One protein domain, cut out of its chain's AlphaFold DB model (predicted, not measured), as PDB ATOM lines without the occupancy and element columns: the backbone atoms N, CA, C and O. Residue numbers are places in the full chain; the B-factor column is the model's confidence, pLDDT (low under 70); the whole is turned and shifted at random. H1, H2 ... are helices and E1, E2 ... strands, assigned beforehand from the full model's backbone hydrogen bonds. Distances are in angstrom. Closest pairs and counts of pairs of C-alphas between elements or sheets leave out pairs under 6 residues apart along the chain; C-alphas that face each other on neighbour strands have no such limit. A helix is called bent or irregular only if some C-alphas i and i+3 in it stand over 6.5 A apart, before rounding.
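This is residues 100 to 227 of the 442 residues of an uncharacterized protein of Tritrichomonas foetus (UniProt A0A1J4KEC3). A small head gathers round the hairpin E1 and E2, with H2, H3a and residues 139 to 147 of H1 packed on it; residues 100 to 124 of H1 stick out as a long arm. The printed part has 128 residues, with three named helices and two antiparallel strands in the order H1, H2, E1, E2, H3. It is mostly helix and extended, with a radius of gyration of the C-alphas of 21.9 A and spans of 80 by 40 by 19 A.

E1 is residues 169 to 172, E2 175 to 178, H2 157 to 164. H1, residues 100 to 148, runs 71.1 A from C-alpha 100 at (-39.254, 24.706, 3.864). H3, residues 193 to 224, assigned as one helix by its hydrogen bonds, is bent: C-alphas 212 and 215 are 6.8 A apart. Its arms are H3a, residues 193 to 212, 28.5 A, and H3b, residues 215 to 224, ending at C-alpha 224 (34.160, 10.071, 27.058).

In the hairpin, N 170 and O 177 are within hydrogen-bond range at 2.9 A. The closest C-alphas of H2 and E1, Gln 158 and Phe 171, are 5.5 A apart. H1 touches H3a with residues 139 to 146 alone, at a steep tilt of 40 degrees; their closest C-alphas, Cys 142 and Ile 210, are 6.5 A apart. In H1, H2, H3a and H3b every O i to N i+4 pair is within hydrogen-bond range.

The C-alphas of Val 100 and Asp 227, the two farthest apart, are 82.2 A apart. The printed part has no cut; the link from E2 to H3 is long, 14 residues. Residues 100 to 125 and 182 to 189 have pLDDT under 70.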
ATOM      1  N   VAL A 100     -39.972  25.877   4.407       54.75
ATOM      2  CA  VAL A 100     -39.254  24.706   3.864       54.75
ATOM      3  C   VAL A 100     -37.883  25.096   3.310       54.75
ATOM      4  O   VAL A 100     -36.913  24.370   3.510       54.75
ATOM      5  N   ALA A 101     -37.770  26.246   2.640       57.00
ATOM      6  CA  ALA A 101     -36.481  26.756   2.172       57.00
ATOM      7  C   ALA A 101     -35.543  27.099   3.347       57.00
ATOM      8  O   ALA A 101     -34.349  26.797   3.299       57.00
ATOM      9  N   GLN A 102     -36.089  27.676   4.421       56.97
ATOM     10  CA  GLN A 102     -35.354  28.017   5.636       56.97
ATOM     11  C   GLN A 102     -34.941  26.762   6.421       56.97
ATOM     12  O   GLN A 102     -33.764  26.635   6.745       56.97
ATOM     13  N   ASP A 103     -35.842  25.797   6.630       54.31
ATOM     14  CA  ASP A 103     -35.550  24.493   7.243       54.31
ATOM     15  C   ASP A 103     -34.490  23.718   6.452       54.31
ATOM     16  O   ASP A 103     -33.566  23.160   7.041       54.31
ATOM     17  N   MET A 104     -34.572  23.702   5.116       56.16
ATOM     18  CA  MET A 104     -33.545  23.073   4.281       56.16
ATOM     19  C   MET A 104     -32.192  23.769   4.438       56.16
ATOM     20  O   MET A 104     -31.183  23.086   4.610       56.16
ATOM     21  N   ASN A 105     -32.151  25.105   4.439       66.38
ATOM     22  CA  ASN A 105     -30.915  25.859   4.664       66.38
ATOM     23  C   ASN A 105     -30.333  25.619   6.071       66.38
ATOM     24  O   ASN A 105     -29.115  25.513   6.231       66.38
ATOM     25  N   ASP A 106     -31.186  25.461   7.084       64.25
ATOM     26  CA  ASP A 106     -30.776  25.146   8.452       64.25
ATOM     27  C   ASP A 106     -30.266  23.699   8.576       64.25
ATOM     28  O   ASP A 106     -29.259  23.446   9.238       64.25
ATOM     29  N   VAL A 107     -30.882  22.743   7.871       63.09
ATOM     30  CA  VAL A 107     -30.405  21.352   7.755       63.09
ATOM     31  C   VAL A 107     -29.062  21.280   7.024       63.09
ATOM     32  O   VAL A 107     -28.154  20.611   7.521       63.09
ATOM     33  N   PHE A 108     -28.877  22.003   5.914       59.28
ATOM     34  CA  PHE A 108     -27.576  22.101   5.239       59.28
ATOM     35  C   PHE A 108     -26.519  22.737   6.153       59.28
ATOM     36  O   PHE A 108     -25.449  22.157   6.334       59.28
ATOM     37  N   SER A 109     -26.850  23.842   6.828       65.12
ATOM     38  CA  SER A 109     -25.970  24.513   7.798       65.12
ATOM     39  C   SER A 109     -25.592  23.621   8.988       65.12
ATOM     40  O   SER A 109     -24.509  23.760   9.556       65.12
ATOM     41  N   ARG A 110     -26.476  22.702   9.403       65.00
ATOM     42  CA  ARG A 110     -26.192  21.691  10.436       65.00
ATOM     43  C   ARG A 110     -25.336  20.546   9.884       65.00
ATOM     44  O   ARG A 110     -24.429  20.108  10.588       65.00
ATOM     45  N   SER A 111     -25.561  20.106   8.642       67.00
ATOM     46  CA  SER A 111     -24.732  19.087   7.978       67.00
ATOM     47  C   SER A 111     -23.301  19.577   7.771       67.00
ATOM     48  O   SER A 111     -22.370  18.893   8.172       67.00
ATOM     49  N   GLU A 112     -23.106  20.790   7.252       65.44
ATOM     50  CA  GLU A 112     -21.775  21.376   7.038       65.44
ATOM     51  C   GLU A 112     -20.982  21.495   8.351       65.44
ATOM     52  O   GLU A 112     -19.793  21.165   8.407       65.44
ATOM     53  N   LYS A 113     -21.647  21.880   9.449       69.62
ATOM     54  CA  LYS A 113     -21.050  21.893  10.796       69.62
ATOM     55  C   LYS A 113     -20.711  20.482  11.289       69.62
ATOM     56  O   LYS A 113     -19.654  20.297  11.894       69.62
ATOM     57  N   LEU A 114     -21.556  19.487  11.007       69.31
ATOM     58  CA  LEU A 114     -21.306  18.083  11.348       69.31
ATOM     59  C   LEU A 114     -20.124  17.503  10.553       69.31
ATOM     60  O   LEU A 114     -19.269  16.840  11.135       69.31
ATOM     61  N   ASP A 115     -20.032  17.790   9.256       64.19
ATOM     62  CA  ASP A 115     -18.941  17.349   8.384       64.19
ATOM     63  C   ASP A 115     -17.620  18.051   8.720       64.19
ATOM     64  O   ASP A 115     -16.571  17.405   8.777       64.19
ATOM     65  N   THR A 116     -17.668  19.341   9.065       65.06
ATOM     66  CA  THR A 116     -16.518  20.093   9.593       65.06
ATOM     67  C   THR A 116     -16.021  19.500  10.915       65.06
ATOM     68  O   THR A 116     -14.818  19.281  11.086       65.06
ATOM     69  N   LEU A 117     -16.928  19.171  11.843       54.34
ATOM     70  CA  LEU A 117     -16.594  18.494  13.100       54.34
ATOM     71  C   LEU A 117     -16.016  17.089  12.852       54.34
ATOM     72  O   LEU A 117     -15.003  16.724  13.445       54.34
ATOM     73  N   ASN A 118     -16.606  16.320  11.936       64.88
ATOM     74  CA  ASN A 118     -16.159  14.986  11.526       64.88
ATOM     75  C   ASN A 118     -14.741  15.026  10.920       64.88
ATOM     76  O   ASN A 118     -13.887  14.213  11.281       64.88
ATOM     77  N   MET A 119     -14.446  16.004  10.057       60.84
ATOM     78  CA  MET A 119     -13.092  16.237   9.543       60.84
ATOM     79  C   MET A 119     -12.124  16.694  10.638       60.84
ATOM     80  O   MET A 119     -11.011  16.177  10.705       60.84
ATOM     81  N   SER A 120     -12.545  17.579  11.545       56.81
ATOM     82  CA  SER A 120     -11.711  18.022  12.673       56.81
ATOM     83  C   SER A 120     -11.338  16.855  13.596       56.81
ATOM     84  O   SER A 120     -10.177  16.714  13.973       56.81
ATOM     85  N   LEU A 121     -12.287  15.958  13.884       60.88
ATOM     86  CA  LEU A 121     -12.062  14.726  14.650       60.88
ATOM     87  C   LEU A 121     -11.136  13.745  13.912       60.88
ATOM     88  O   LEU A 121     -10.237  13.173  14.526       60.88
ATOM     89  N   LYS A 122     -11.288  13.578  12.590       68.56
ATOM     90  CA  LYS A 122     -10.369  12.769  11.766       68.56
ATOM     91  C   LYS A 122      -8.942  13.325  11.778       68.56
ATOM     92  O   LYS A 122      -7.996  12.550  11.911       68.56
ATOM     93  N   ILE A 123      -8.779  14.646  11.685       64.56
ATOM     94  CA  ILE A 123      -7.475  15.319  11.765       64.56
ATOM     95  C   ILE A 123      -6.869  15.140  13.164       64.56
ATOM     96  O   ILE A 123      -5.726  14.704  13.267       64.56
ATOM     97  N   ALA A 124      -7.636  15.379  14.233       60.12
ATOM     98  CA  ALA A 124      -7.183  15.178  15.611       60.12
ATOM     99  C   ALA A 124      -6.757  13.722  15.877       60.12
ATOM    100  O   ALA A 124      -5.695  13.484  16.454       60.12
ATOM    101  N   ASN A 125      -7.522  12.742  15.386       69.31
ATOM    102  CA  ASN A 125      -7.162  11.326  15.465       69.31
ATOM    103  C   ASN A 125      -5.896  11.009  14.654       69.31
ATOM    104  O   ASN A 125      -5.050  10.253  15.130       69.31
ATOM    105  N   SER A 126      -5.722  11.591  13.463       73.88
ATOM    106  CA  SER A 126      -4.504  11.428  12.655       73.88
ATOM    107  C   SER A 126      -3.266  11.955  13.390       73.88
ATOM    108  O   SER A 126      -2.308  11.211  13.595       73.88
ATOM    109  N   VAL A 127      -3.326  13.194  13.895       72.62
ATOM    110  CA  VAL A 127      -2.245  13.826  14.674       72.62
ATOM    111  C   VAL A 127      -1.943  13.038  15.953       72.62
ATOM    112  O   VAL A 127      -0.778  12.832  16.283       72.62
ATOM    113  N   THR A 128      -2.969  12.526  16.640       73.75
ATOM    114  CA  THR A 128      -2.795  11.697  17.846       73.75
ATOM    115  C   THR A 128      -2.073  10.385  17.531       73.75
ATOM    116  O   THR A 128      -1.140  10.025  18.246       73.75
ATOM    117  N   ASN A 129      -2.438   9.690  16.446       70.19
ATOM    118  CA  ASN A 129      -1.732   8.474  16.024       70.19
ATOM    119  C   ASN A 129      -0.286   8.783  15.585       70.19
ATOM    120  O   ASN A 129       0.615   8.040  15.952       70.19
ATOM    121  N   GLN A 130      -0.035   9.893  14.878       70.50
ATOM    122  CA  GLN A 130       1.323  10.311  14.487       70.50
ATOM    123  C   GLN A 130       2.212  10.626  15.701       70.50
ATOM    124  O   GLN A 130       3.335  10.128  15.788       70.50
ATOM    125  N   LEU A 131       1.703  11.411  16.657       76.06
ATOM    126  CA  LEU A 131       2.400  11.727  17.905       76.06
ATOM    127  C   LEU A 131       2.696  10.456  18.708       76.06
ATOM    128  O   LEU A 131       3.807  10.287  19.205       76.06
ATOM    129  N   TYR A 132       1.727   9.540  18.789       74.06
ATOM    130  CA  TYR A 132       1.926   8.247  19.431       74.06
ATOM    131  C   TYR A 132       3.028   7.441  18.734       74.06
ATOM    132  O   TYR A 132       3.935   6.955  19.406       74.06
ATOM    133  N   SER A 133       2.985   7.295  17.403       72.00
ATOM    134  CA  SER A 133       4.007   6.554  16.650       72.00
ATOM    135  C   SER A 133       5.408   7.116  16.897       72.00
ATOM    136  O   SER A 133       6.338   6.346  17.122       72.00
ATOM    137  N   LEU A 134       5.554   8.445  16.939       76.50
ATOM    138  CA  LEU A 134       6.822   9.101  17.260       76.50
ATOM    139  C   LEU A 134       7.290   8.792  18.692       76.50
ATOM    140  O   LEU A 134       8.442   8.409  18.886       76.50
ATOM    141  N   LEU A 135       6.406   8.911  19.690       77.81
ATOM    142  CA  LEU A 135       6.713   8.578  21.088       77.81
ATOM    143  C   LEU A 135       7.097   7.101  21.260       77.81
ATOM    144  O   LEU A 135       8.009   6.786  22.024       77.81
ATOM    145  N   TYR A 136       6.438   6.206  20.524       77.06
ATOM    146  CA  TYR A 136       6.734   4.778  20.514       77.06
ATOM    147  C   TYR A 136       8.135   4.497  19.952       77.06
ATOM    148  O   TYR A 136       8.924   3.842  20.630       77.06
ATOM    149  N   CYS A 137       8.491   5.060  18.788       79.31
ATOM    150  CA  CYS A 137       9.843   4.941  18.224       79.31
ATOM    151  C   CYS A 137      10.916   5.486  19.181       79.31
ATOM    152  O   CYS A 137      11.883   4.790  19.477       79.31
ATOM    153  N   VAL A 138      10.706   6.680  19.752       81.00
ATOM    154  CA  VAL A 138      11.631   7.274  20.739       81.00
ATOM    155  C   VAL A 138      11.802   6.370  21.967       81.00
ATOM    156  O   VAL A 138      12.917   6.233  22.474       81.00
ATOM    157  N   SER A 139      10.734   5.711  22.433       82.94
ATOM    158  CA  SER A 139      10.813   4.739  23.530       82.94
ATOM    159  C   SER A 139      11.629   3.498  23.143       82.94
ATOM    160  O   SER A 139      12.486   3.076  23.922       82.94
ATOM    161  N   GLN A 140      11.419   2.942  21.941       83.31
ATOM    162  CA  GLN A 140      12.191   1.797  21.436       83.31
ATOM    163  C   GLN A 140      13.687   2.126  21.321       83.31
ATOM    164  O   GLN A 140      14.521   1.381  21.836       83.31
ATOM    165  N   ASP A 141      14.037   3.261  20.707       84.88
ATOM    166  CA  ASP A 141      15.430   3.690  20.540       84.88
ATOM    167  C   ASP A 141      16.130   3.909  21.889       84.88
ATOM    168  O   ASP A 141      17.287   3.516  22.065       84.88
ATOM    169  N   CYS A 142      15.421   4.470  22.875       86.12
ATOM    170  CA  CYS A 142      15.938   4.613  24.234       86.12
ATOM    171  C   CYS A 142      16.202   3.252  24.897       86.12
ATOM    172  O   CYS A 142      17.270   3.058  25.476       86.12
ATOM    173  N   GLU A 143      15.282   2.290  24.798       86.75
ATOM    174  CA  GLU A 143      15.474   0.945  25.360       86.75
ATOM    175  C   GLU A 143      16.625   0.180  24.688       86.75
ATOM    176  O   GLU A 143      17.471  -0.408  25.371       86.75
ATOM    177  N   LEU A 144      16.736   0.266  23.360       88.62
ATOM    178  CA  LEU A 144      17.854  -0.303  22.607       88.62
ATOM    179  C   LEU A 144      19.191   0.352  22.991       88.62
ATOM    180  O   LEU A 144      20.198  -0.349  23.140       88.62
ATOM    181  N   LEU A 145      19.220   1.672  23.204       86.56
ATOM    182  CA  LEU A 145      20.400   2.390  23.691       86.56
ATOM    183  C   LEU A 145      20.808   1.924  25.097       86.56
ATOM    184  O   LEU A 145      22.002   1.735  25.347       86.56
ATOM    185  N   ILE A 146      19.842   1.690  25.989       87.31
ATOM    186  CA  ILE A 146      20.066   1.184  27.353       87.31
ATOM    187  C   ILE A 146      20.635  -0.235  27.319       87.31
ATOM    188  O   ILE A 146      21.663  -0.495  27.947       87.31
ATOM    189  N   THR A 147      20.044  -1.133  26.526       87.06
ATOM    190  CA  THR A 147      20.549  -2.504  26.344       87.06
ATOM    191  C   THR A 147      21.969  -2.518  25.762       87.06
ATOM    192  O   THR A 147      22.824  -3.268  26.241       87.06
ATOM    193  N   ARG A 148      22.266  -1.661  24.772       86.38
ATOM    194  CA  ARG A 148      23.622  -1.511  24.203       86.38
ATOM    195  C   ARG A 148      24.631  -0.986  25.233       86.38
ATOM    196  O   ARG A 148      25.761  -1.459  25.264       86.38
ATOM    197  N   ASN A 149      24.219  -0.073  26.115       83.62
ATOM    198  CA  ASN A 149      25.064   0.548  27.143       83.62
ATOM    199  C   ASN A 149      24.945  -0.118  28.529       83.62
ATOM    200  O   ASN A 149      25.180   0.530  29.548       83.62
ATOM    201  N   ARG A 150      24.617  -1.415  28.595       79.88
ATOM    202  CA  ARG A 150      24.351  -2.159  29.846       79.88
ATOM    203  C   ARG A 150      25.428  -2.076  30.944       79.88
ATOM    204  O   ARG A 150      25.097  -2.282  32.101       79.88
ATOM    205  N   SER A 151      26.692  -1.791  30.614       79.50
ATOM    206  CA  SER A 151      27.773  -1.575  31.598       79.50
ATOM    207  C   SER A 151      27.726  -0.198  32.269       79.50
ATOM    208  O   SER A 151      28.280  -0.015  33.346       79.50
ATOM    209  N   ASN A 152      27.087   0.766  31.605       79.81
ATOM    210  CA  ASN A 152      27.031   2.180  31.970       79.81
ATOM    211  C   ASN A 152      25.621   2.582  32.452       79.81
ATOM    212  O   ASN A 152      25.406   3.731  32.839       79.81
ATOM    213  N   SER A 153      24.667   1.645  32.393       82.62
ATOM    214  CA  SER A 153      23.295   1.788  32.873       82.62
ATOM    215  C   SER A 153      23.173   1.269  34.313       82.62
ATOM    216  O   SER A 153      23.554   0.127  34.567       82.62
ATOM    217  N   PRO A 154      22.569   2.028  35.247       82.00
ATOM    218  CA  PRO A 154      22.201   1.518  36.570       82.00
ATOM    219  C   PRO A 154      20.999   0.550  36.543       82.00
ATOM    220  O   PRO A 154      20.629   0.008  37.582       82.00
ATOM    221  N   VAL A 155      20.363   0.343  35.382       85.56
ATOM    222  CA  VAL A 155      19.142  -0.463  35.221       85.56
ATOM    223  C   VAL A 155      19.301  -1.500  34.108       85.56
ATOM    224  O   VAL A 155      19.757  -1.188  33.007       85.56
ATOM    225  N   ASN A 156      18.853  -2.728  34.380       88.62
ATOM    226  CA  ASN A 156      18.684  -3.789  33.390       88.62
ATOM    227  C   ASN A 156      17.187  -3.956  33.076       88.62
ATOM    228  O   ASN A 156      16.416  -4.343  33.955       88.62
ATOM    229  N   LEU A 157      16.788  -3.706  31.826       88.81
ATOM    230  CA  LEU A 157      15.391  -3.786  31.379       88.81
ATOM    231  C   LEU A 157      14.774  -5.174  31.610       88.81
ATOM    232  O   LEU A 157      13.627  -5.271  32.041       88.81
ATOM    233  N   GLN A 158      15.543  -6.253  31.421       88.94
ATOM    234  CA  GLN A 158      15.076  -7.614  31.707       88.94
ATOM    235  C   GLN A 158      14.707  -7.783  33.189       88.94
ATOM    236  O   GLN A 158      13.738  -8.466  33.517       88.94
ATOM    237  N   SER A 159      15.457  -7.142  34.090       89.75
ATOM    238  CA  SER A 159      15.184  -7.169  35.527       89.75
ATOM    239  C   SER A 159      13.973  -6.318  35.908       89.75
ATOM    240  O   SER A 159      13.211  -6.746  36.770       89.75
ATOM    241  N   GLU A 160      13.747  -5.161  35.274       89.62
ATOM    242  CA  GLU A 160      12.536  -4.360  35.528       89.62
ATOM    243  C   GLU A 160      11.267  -5.082  35.032       89.62
ATOM    244  O   GLU A 160      10.271  -5.095  35.749       89.62
ATOM    245  N   VAL A 161      11.311  -5.781  33.886       89.06
ATOM    246  CA  VAL A 161      10.189  -6.625  33.414       89.06
ATOM    247  C   VAL A 161       9.874  -7.759  34.395       89.06
ATOM    248  O   VAL A 161       8.707  -8.017  34.678       89.06
ATOM    249  N   ILE A 162      10.896  -8.413  34.959       87.88
ATOM    250  CA  ILE A 162      10.700  -9.457  35.978       87.88
ATOM    251  C   ILE A 162      10.101  -8.862  37.266       87.88
ATOM    252  O   ILE A 162       9.182  -9.450  37.830       87.88
ATOM    253  N   LYS A 163      10.566  -7.684  37.712       89.19
ATOM    254  CA  LYS A 163      10.010  -6.980  38.887       89.19
ATOM    255  C   LYS A 163       8.555  -6.553  38.693       89.19
ATOM    256  O   LYS A 163       7.791  -6.610  39.648       89.19
ATOM    257  N   ALA A 164       8.181  -6.136  37.482       85.88
ATOM    258  CA  ALA A 164       6.815  -5.726  37.161       85.88
ATOM    259  C   ALA A 164       5.802  -6.880  37.275       85.88
ATOM    260  O   ALA A 164       4.614  -6.625  37.439       85.88
ATOM    261  N   ASN A 165       6.260  -8.139  37.190       84.75
ATOM    262  CA  ASN A 165       5.460  -9.358  37.380       84.75
ATOM    263  C   ASN A 165       4.178  -9.441  36.512       84.75
ATOM    264  O   ASN A 165       3.267 -10.220  36.795       84.75
ATOM    265  N   ASN A 166       4.097  -8.646  35.440       82.81
ATOM    266  CA  ASN A 166       2.942  -8.585  34.553       82.81
ATOM    267  C   ASN A 166       3.098  -9.636  33.434       82.81
ATOM    268  O   ASN A 166       4.024  -9.530  32.625       82.81
ATOM    269  N   PRO A 167       2.201 -10.636  33.329       82.88
ATOM    270  CA  PRO A 167       2.328 -11.714  32.352       82.88
ATOM    271  C   PRO A 167       2.073 -11.275  30.903       82.88
ATOM    272  O   PRO A 167       2.300 -12.079  29.996       82.88
ATOM    273  N   GLU A 168       1.571 -10.062  30.646       84.00
ATOM    274  CA  GLU A 168       1.453  -9.481  29.301       84.00
ATOM    275  C   GLU A 168       2.734  -8.773  28.828       84.00
ATOM    276  O   GLU A 168       2.868  -8.523  27.628       84.00
ATOM    277  N   LEU A 169       3.706  -8.548  29.720       87.00
ATOM    278  CA  LEU A 169       5.023  -8.003  29.391       87.00
ATOM    279  C   LEU A 169       6.073  -9.105  29.188       87.00
ATOM    280  O   LEU A 169       6.062 -10.150  29.841       87.00
ATOM    281  N   LYS A 170       7.011  -8.857  28.272       89.50
ATOM    282  CA  LYS A 170       8.198  -9.684  28.015       89.50
ATOM    283  C   LYS A 170       9.399  -8.801  27.693       89.50
ATOM    284  O   LYS A 170       9.237  -7.709  27.162       89.50
ATOM    285  N   PHE A 171      10.603  -9.299  27.960       88.38
ATOM    286  CA  PHE A 171      11.837  -8.714  27.436       88.38
ATOM    287  C   PHE A 171      12.272  -9.487  26.187       88.38
ATOM    288  O   PHE A 171      12.427 -10.707  26.243       88.38
ATOM    289  N   GLU A 172      12.446  -8.792  25.066       86.00
ATOM    290  CA  GLU A 172      12.746  -9.391  23.761       86.00
ATOM    291  C   GLU A 172      13.533  -8.394  22.898       86.00
ATOM    292  O   GLU A 172      13.247  -7.201  22.911       86.00
ATOM    293  N   ASN A 173      14.537  -8.864  22.150       83.81
ATOM    294  CA  ASN A 173      15.369  -8.061  21.235       83.81
ATOM    295  C   ASN A 173      16.031  -6.798  21.840       83.81
ATOM    296  O   ASN A 173      16.500  -5.936  21.104       83.81
ATOM    297  N   GLY A 174      16.125  -6.704  23.171       83.25
ATOM    298  CA  GLY A 174      16.676  -5.542  23.875       83.25
ATOM    299  C   GLY A 174      15.642  -4.513  24.342       83.25
ATOM    300  O   GLY A 174      16.043  -3.455  24.821       83.25
ATOM    301  N   MET A 175      14.350  -4.826  24.226       86.50
ATOM    302  CA  MET A 175      13.214  -3.957  24.542       86.50
ATOM    303  C   MET A 175      12.208  -4.643  25.474       86.50
ATOM    304  O   MET A 175      12.164  -5.873  25.585       86.50
ATOM    305  N   ILE A 176      11.357  -3.838  26.103       87.69
ATOM    306  CA  ILE A 176      10.132  -4.258  26.772       87.69
ATOM    307  C   ILE A 176       9.025  -4.359  25.712       87.69
ATOM    308  O   ILE A 176       8.741  -3.420  24.973       87.69
ATOM    309  N   LYS A 177       8.381  -5.524  25.626       86.81
ATOM    310  CA  LYS A 177       7.299  -5.819  24.682       86.81
ATOM    311  C   LYS A 177       6.018  -6.186  25.425       86.81
ATOM    312  O   LYS A 177       6.004  -7.157  26.181       86.81
ATOM    313  N   HIS A 178       4.928  -5.467  25.156       85.94
ATOM    314  CA  HIS A 178       3.580  -5.851  25.583       85.94
ATOM    315  C   HIS A 178       2.895  -6.705  24.505       85.94
ATOM    316  O   HIS A 178       2.820  -6.287  23.349       85.94
ATOM    317  N   LYS A 179       2.335  -7.869  24.871       82.31
ATOM    318  CA  LYS A 179       1.735  -8.865  23.946       82.31
ATOM    319  C   LYS A 179       0.764  -8.306  22.897       82.31
ATOM    320  O   LYS A 179       0.568  -8.946  21.869       82.31
ATOM    321  N   ARG A 180       0.105  -7.180  23.189       75.94
ATOM    322  CA  ARG A 180      -0.967  -6.583  22.371       75.94
ATOM    323  C   ARG A 180      -0.599  -5.258  21.690       75.94
ATOM    324  O   ARG A 180      -1.394  -4.779  20.892       75.94
ATOM    325  N   PHE A 181       0.557  -4.666  22.006       74.56
ATOM    326  CA  PHE A 181       0.915  -3.287  21.615       74.56
ATOM    327  C   PHE A 181       2.293  -3.200  20.928       74.56
ATOM    328  O   PHE A 181       3.018  -2.218  21.074       74.56
ATOM    329  N   VAL A 182       2.674  -4.256  20.209       68.56
ATOM    330  CA  VAL A 182       3.947  -4.372  19.483       68.56
ATOM    331  C   VAL A 182       3.693  -4.362  17.981       68.56
ATOM    332  O   VAL A 182       2.746  -4.995  17.528       68.56
ATOM    333  N   ASP A 183       4.574  -3.663  17.261       53.91
ATOM    334  CA  ASP A 183       4.655  -3.525  15.802       53.91
ATOM    335  C   ASP A 183       3.377  -2.975  15.134       53.91
ATOM    336  O   ASP A 183       2.386  -3.667  14.917       53.91
ATOM    337  N   GLY A 184       3.414  -1.686  14.771       56.59
ATOM    338  CA  GLY A 184       2.290  -1.002  14.119       56.59
ATOM    339  C   GLY A 184       1.161  -0.611  15.077       56.59
ATOM    340  O   GLY A 184      -0.011  -0.827  14.768       56.59
ATOM    341  N   PHE A 185       1.498  -0.038  16.243       63.72
ATOM    342  CA  PHE A 185       0.491   0.423  17.200       63.72
ATOM    343  C   PHE A 185      -0.531   1.370  16.553       63.72
ATOM    344  O   PHE A 185      -0.185   2.273  15.793       63.72
ATOM    345  N   ASN A 186      -1.797   1.186  16.922       62.69
ATOM    346  CA  ASN A 186      -2.927   1.949  16.423       62.69
ATOM    347  C   ASN A 186      -3.903   2.222  17.577       62.69
ATOM    348  O   ASN A 186      -4.367   1.270  18.213       62.69
ATOM    349  N   CYS A 187      -4.271   3.486  17.822       64.88
ATOM    350  CA  CYS A 187      -5.187   3.849  18.913       64.88
ATOM    351  C   CYS A 187      -6.552   3.137  18.812       64.88
ATOM    352  O   CYS A 187      -7.166   2.845  19.832       64.88
ATOM    353  N   HIS A 188      -6.996   2.762  17.603       65.56
ATOM    354  CA  HIS A 188      -8.243   2.013  17.371       65.56
ATOM    355  C   HIS A 188      -8.211   0.553  17.889       65.56
ATOM    356  O   HIS A 188      -9.219  -0.159  17.808       65.56
ATOM    357  N   SER A 189      -7.061   0.076  18.386       66.25
ATOM    358  CA  SER A 189      -6.929  -1.221  19.071       66.25
ATOM    359  C   SER A 189      -7.374  -1.179  20.540       66.25
ATOM    360  O   SER A 189      -7.761  -2.216  21.079       66.25
ATOM    361  N   ILE A 190      -7.379   0.009  21.155       75.00
ATOM    362  CA  ILE A 190      -7.926   0.266  22.490       75.00
ATOM    363  C   ILE A 190      -9.455   0.285  22.379       75.00
ATOM    364  O   ILE A 190     -10.005   1.089  21.624       75.00
ATOM    365  N   LYS A 191     -10.158  -0.592  23.107       78.12
ATOM    366  CA  LYS A 191     -11.633  -0.683  23.049       78.12
ATOM    367  C   LYS A 191     -12.315  -0.769  24.412       78.12
ATOM    368  O   LYS A 191     -13.523  -0.573  24.494       78.12
ATOM    369  N   THR A 192     -11.558  -1.050  25.464       83.06
ATOM    370  CA  THR A 192     -12.023  -1.137  26.847       83.06
ATOM    371  C   THR A 192     -11.129  -0.307  27.761       83.06
ATOM    372  O   THR A 192      -9.974  -0.036  27.435       83.06
ATOM    373  N   GLU A 193     -11.654   0.076  28.921       83.12
ATOM    374  CA  GLU A 193     -10.918   0.775  29.984       83.12
ATOM    375  C   GLU A 193      -9.663  -0.010  30.405       83.12
ATOM    376  O   GLU A 193      -8.562   0.531  30.420       83.12
ATOM    377  N   LYS A 194      -9.785  -1.336  30.535       85.31
ATOM    378  CA  LYS A 194      -8.660  -2.245  30.784       85.31
ATOM    379  C   LYS A 194      -7.583  -2.247  29.686       85.31
ATOM    380  O   LYS A 194      -6.413  -2.488  29.971       85.31
ATOM    381  N   ASP A 195      -7.937  -1.976  28.425       79.94
ATOM    382  CA  ASP A 195      -6.927  -1.807  27.366       79.94
ATOM    383  C   ASP A 195      -6.121  -0.513  27.550       79.94
ATOM    384  O   ASP A 195      -4.980  -0.446  27.096       79.94
ATOM    385  N   GLN A 196      -6.706   0.505  28.193       80.56
ATOM    386  CA  GLN A 196      -6.032   1.758  28.533       80.56
ATOM    387  C   GLN A 196      -5.125   1.551  29.747       80.56
ATOM    388  O   GLN A 196      -3.950   1.893  29.670       80.56
ATOM    389  N   GLU A 197      -5.624   0.919  30.816       84.12
ATOM    390  CA  GLU A 197      -4.841   0.568  32.015       84.12
ATOM    391  C   GLU A 197      -3.583  -0.240  31.657       84.12
ATOM    392  O   GLU A 197      -2.468   0.222  31.897       84.12
ATOM    393  N   ASN A 198      -3.736  -1.380  30.964       82.75
ATOM    394  CA  ASN A 198      -2.608  -2.208  30.513       82.75
ATOM    395  C   ASN A 198      -1.593  -1.424  29.646       82.75
ATOM    396  O   ASN A 198      -0.415  -1.790  29.584       82.75
ATOM    397  N   LEU A 199      -2.038  -0.385  28.927       81.88
ATOM    398  CA  LEU A 199      -1.172   0.435  28.081       81.88
ATOM    399  C   LEU A 199      -0.437   1.526  28.872       81.88
ATOM    400  O   LEU A 199       0.742   1.774  28.607       81.88
ATOM    401  N   TYR A 200      -1.103   2.149  29.848       83.81
ATOM    402  CA  TYR A 200      -0.470   3.078  30.781       83.81
ATOM    403  C   TYR A 200       0.585   2.362  31.634       83.81
ATOM    404  O   TYR A 200       1.708   2.855  31.696       83.81
ATOM    405  N   ASP A 201       0.289   1.170  32.165       85.62
ATOM    406  CA  ASP A 201       1.248   0.314  32.886       85.62
ATOM    407  C   ASP A 201       2.521   0.045  32.065       85.62
ATOM    408  O   ASP A 201       3.648   0.175  32.556       85.62
ATOM    409  N   PHE A 202       2.349  -0.326  30.789       86.69
ATOM    410  CA  PHE A 202       3.457  -0.579  29.867       86.69
ATOM    411  C   PHE A 202       4.319   0.675  29.669       86.69
ATOM    412  O   PHE A 202       5.538   0.622  29.855       86.69
ATOM    413  N   PHE A 203       3.698   1.813  29.341       84.69
ATOM    414  CA  PHE A 203       4.431   3.061  29.144       84.69
ATOM    415  C   PHE A 203       5.077   3.590  30.415       84.69
ATOM    416  O   PHE A 203       6.172   4.143  30.338       84.69
ATOM    417  N   GLU A 204       4.435   3.444  31.570       88.50
ATOM    418  CA  GLU A 204       5.013   3.870  32.835       88.50
ATOM    419  C   GLU A 204       6.245   3.025  33.179       88.50
ATOM    420  O   GLU A 204       7.279   3.591  33.543       88.50
ATOM    421  N   LEU A 205       6.209   1.701  32.974       89.62
ATOM    422  CA  LEU A 205       7.387   0.853  33.171       89.62
ATOM    423  C   LEU A 205       8.540   1.242  32.233       89.62
ATOM    424  O   LEU A 205       9.672   1.409  32.701       89.62
ATOM    425  N   SER A 206       8.271   1.419  30.936       87.75
ATOM    426  CA  SER A 206       9.279   1.859  29.961       87.75
ATOM    427  C   SER A 206       9.828   3.243  30.316       87.75
ATOM    428  O   SER A 206      11.039   3.400  30.472       87.75
ATOM    429  N   ARG A 207       8.966   4.235  30.569       89.75
ATOM    430  CA  ARG A 207       9.349   5.603  30.965       89.75
ATOM    431  C   ARG A 207      10.183   5.626  32.245       89.75
ATOM    432  O   ARG A 207      11.202   6.315  32.285       89.75
ATOM    433  N   ASN A 208       9.789   4.875  33.272       91.25
ATOM    434  CA  ASN A 208      10.519   4.802  34.538       91.25
ATOM    435  C   ASN A 208      11.860   4.071  34.383       91.25
ATOM    436  O   ASN A 208      12.838   4.449  35.025       91.25
ATOM    437  N   SER A 209      11.948   3.068  33.506       89.62
ATOM    438  CA  SER A 209      13.214   2.398  33.174       89.62
ATOM    439  C   SER A 209      14.161   3.334  32.410       89.62
ATOM    440  O   SER A 209      15.326   3.483  32.783       89.62
ATOM    441  N   ILE A 210      13.638   4.031  31.397       90.19
ATOM    442  CA  ILE A 210      14.360   5.006  30.570       90.19
ATOM    443  C   ILE A 210      14.867   6.181  31.417       90.19
ATOM    444  O   ILE A 210      16.050   6.518  31.354       90.19
ATOM    445  N   GLY A 211      14.008   6.765  32.258       89.56
ATOM    446  CA  GLY A 211      14.337   7.915  33.106       89.56
ATOM    447  C   GLY A 211      15.420   7.630  34.152       89.56
ATOM    448  O   GLY A 211      16.236   8.505  34.434       89.56
ATOM    449  N   LYS A 212      15.486   6.400  34.682       90.00
ATOM    450  CA  LYS A 212      16.574   5.954  35.571       90.00
ATOM    451  C   LYS A 212      17.888   5.710  34.814       90.00
ATOM    452  O   LYS A 212      18.962   5.961  35.356       90.00
ATOM    453  N   ALA A 213      17.817   5.183  33.590       88.69
ATOM    454  CA  ALA A 213      18.987   4.694  32.861       88.69
ATOM    455  C   ALA A 213      19.706   5.771  32.032       88.69
ATOM    456  O   ALA A 213      20.938   5.864  32.080       88.69
ATOM    457  N   LEU A 214      18.958   6.603  31.293       88.62
ATOM    458  CA  LEU A 214      19.529   7.607  30.388       88.62
ATOM    459  C   LEU A 214      20.519   8.570  31.067       88.62
ATOM    460  O   LEU A 214      21.585   8.771  30.488       88.62
ATOM    461  N   PRO A 215      20.267   9.139  32.267       88.94
ATOM    462  CA  PRO A 215      21.186  10.111  32.862       88.94
ATOM    463  C   PRO A 215      22.594   9.551  33.104       88.94
ATOM    464  O   PRO A 215      23.578  10.256  32.888       88.94
ATOM    465  N   GLY A 216      22.714   8.278  33.498       87.00
ATOM    466  CA  GLY A 216      24.010   7.611  33.669       87.00
ATOM    467  C   GLY A 216      24.737   7.402  32.339       87.00
ATOM    468  O   GLY A 216      25.917   7.731  32.212       87.00
ATOM    469  N   ILE A 217      24.014   6.929  31.319       87.69
ATOM    470  CA  ILE A 217      24.550   6.692  29.972       87.69
ATOM    471  C   ILE A 217      25.009   8.008  29.328       87.69
ATOM    472  O   ILE A 217      26.134   8.089  28.835       87.69
ATOM    473  N   VAL A 218      24.175   9.054  29.384       87.69
ATOM    474  CA  VAL A 218      24.469  10.388  28.837       87.69
ATOM    475  C   VAL A 218      25.658  11.023  29.555       87.69
ATOM    476  O   VAL A 218      26.584  11.480  28.889       87.69
ATOM    477  N   ASN A 219      25.701  10.998  30.893       87.56
ATOM    478  CA  ASN A 219      26.845  11.534  31.635       87.56
ATOM    479  C   ASN A 219      28.150  10.812  31.270       87.56
ATOM    480  O   ASN A 219      29.149  11.475  30.995       87.56
ATOM    481  N   ASN A 220      28.140   9.477  31.193       86.19
ATOM    482  CA  ASN A 220      29.318   8.700  30.801       86.19
ATOM    483  C   ASN A 220      29.759   9.007  29.357       86.19
ATOM    484  O   ASN A 220      30.944   9.241  29.122       86.19
ATOM    485  N   ALA A 221      28.824   9.115  28.406       85.56
ATOM    486  CA  ALA A 221      29.126   9.547  27.039       85.56
ATOM    487  C   ALA A 221      29.725  10.968  27.000       85.56
ATOM    488  O   ALA A 221      30.728  11.205  26.325       85.56
ATOM    489  N   CYS A 222      29.184  11.908  27.781       85.44
ATOM    490  CA  CYS A 222      29.723  13.260  27.904       85.44
ATOM    491  C   CYS A 222      31.117  13.308  28.553       85.44
ATOM    492  O   CYS A 222      31.880  14.215  28.229       85.44
ATOM    493  N   GLN A 223      31.477  12.372  29.440       85.50
ATOM    494  CA  GLN A 223      32.848  12.270  29.961       85.50
ATOM    495  C   GLN A 223      33.805  11.659  28.926       85.50
ATOM    496  O   GLN A 223      34.893  12.195  28.730       85.50
ATOM    497  N   ILE A 224      33.383  10.630  28.181       85.75
ATOM    498  CA  ILE A 224      34.160  10.071  27.058       85.75
ATOM    499  C   ILE A 224      34.440  11.152  26.000       85.75
ATOM    500  O   ILE A 224      35.559  11.268  25.513       85.75
ATOM    501  N   LEU A 225      33.471  12.023  25.695       83.62
ATOM    502  CA  LEU A 225      33.661  13.156  24.777       83.62
ATOM    503  C   LEU A 225      34.542  14.292  25.341       83.62
ATOM    504  O   LEU A 225      35.013  15.134  24.574       83.62
ATOM    505  N   LYS A 226      34.792  14.328  26.657       86.06
ATOM    506  CA  LYS A 226      35.742  15.254  27.307       86.06
ATOM    507  C   LYS A 226      37.157  14.681  27.416       86.06
ATOM    508  O   LYS A 226      38.089  15.440  27.699       86.06
ATOM    509  N   ASP A 227      37.346  13.388  27.170       90.00
ATOM    510  CA  ASP A 227      38.660  12.752  27.213       90.00
ATOM    511  C   ASP A 227      39.655  13.460  26.255       90.00
ATOM    512  O   ASP A 227      39.284  13.828  25.131       90.00
TER     513      ASP A 227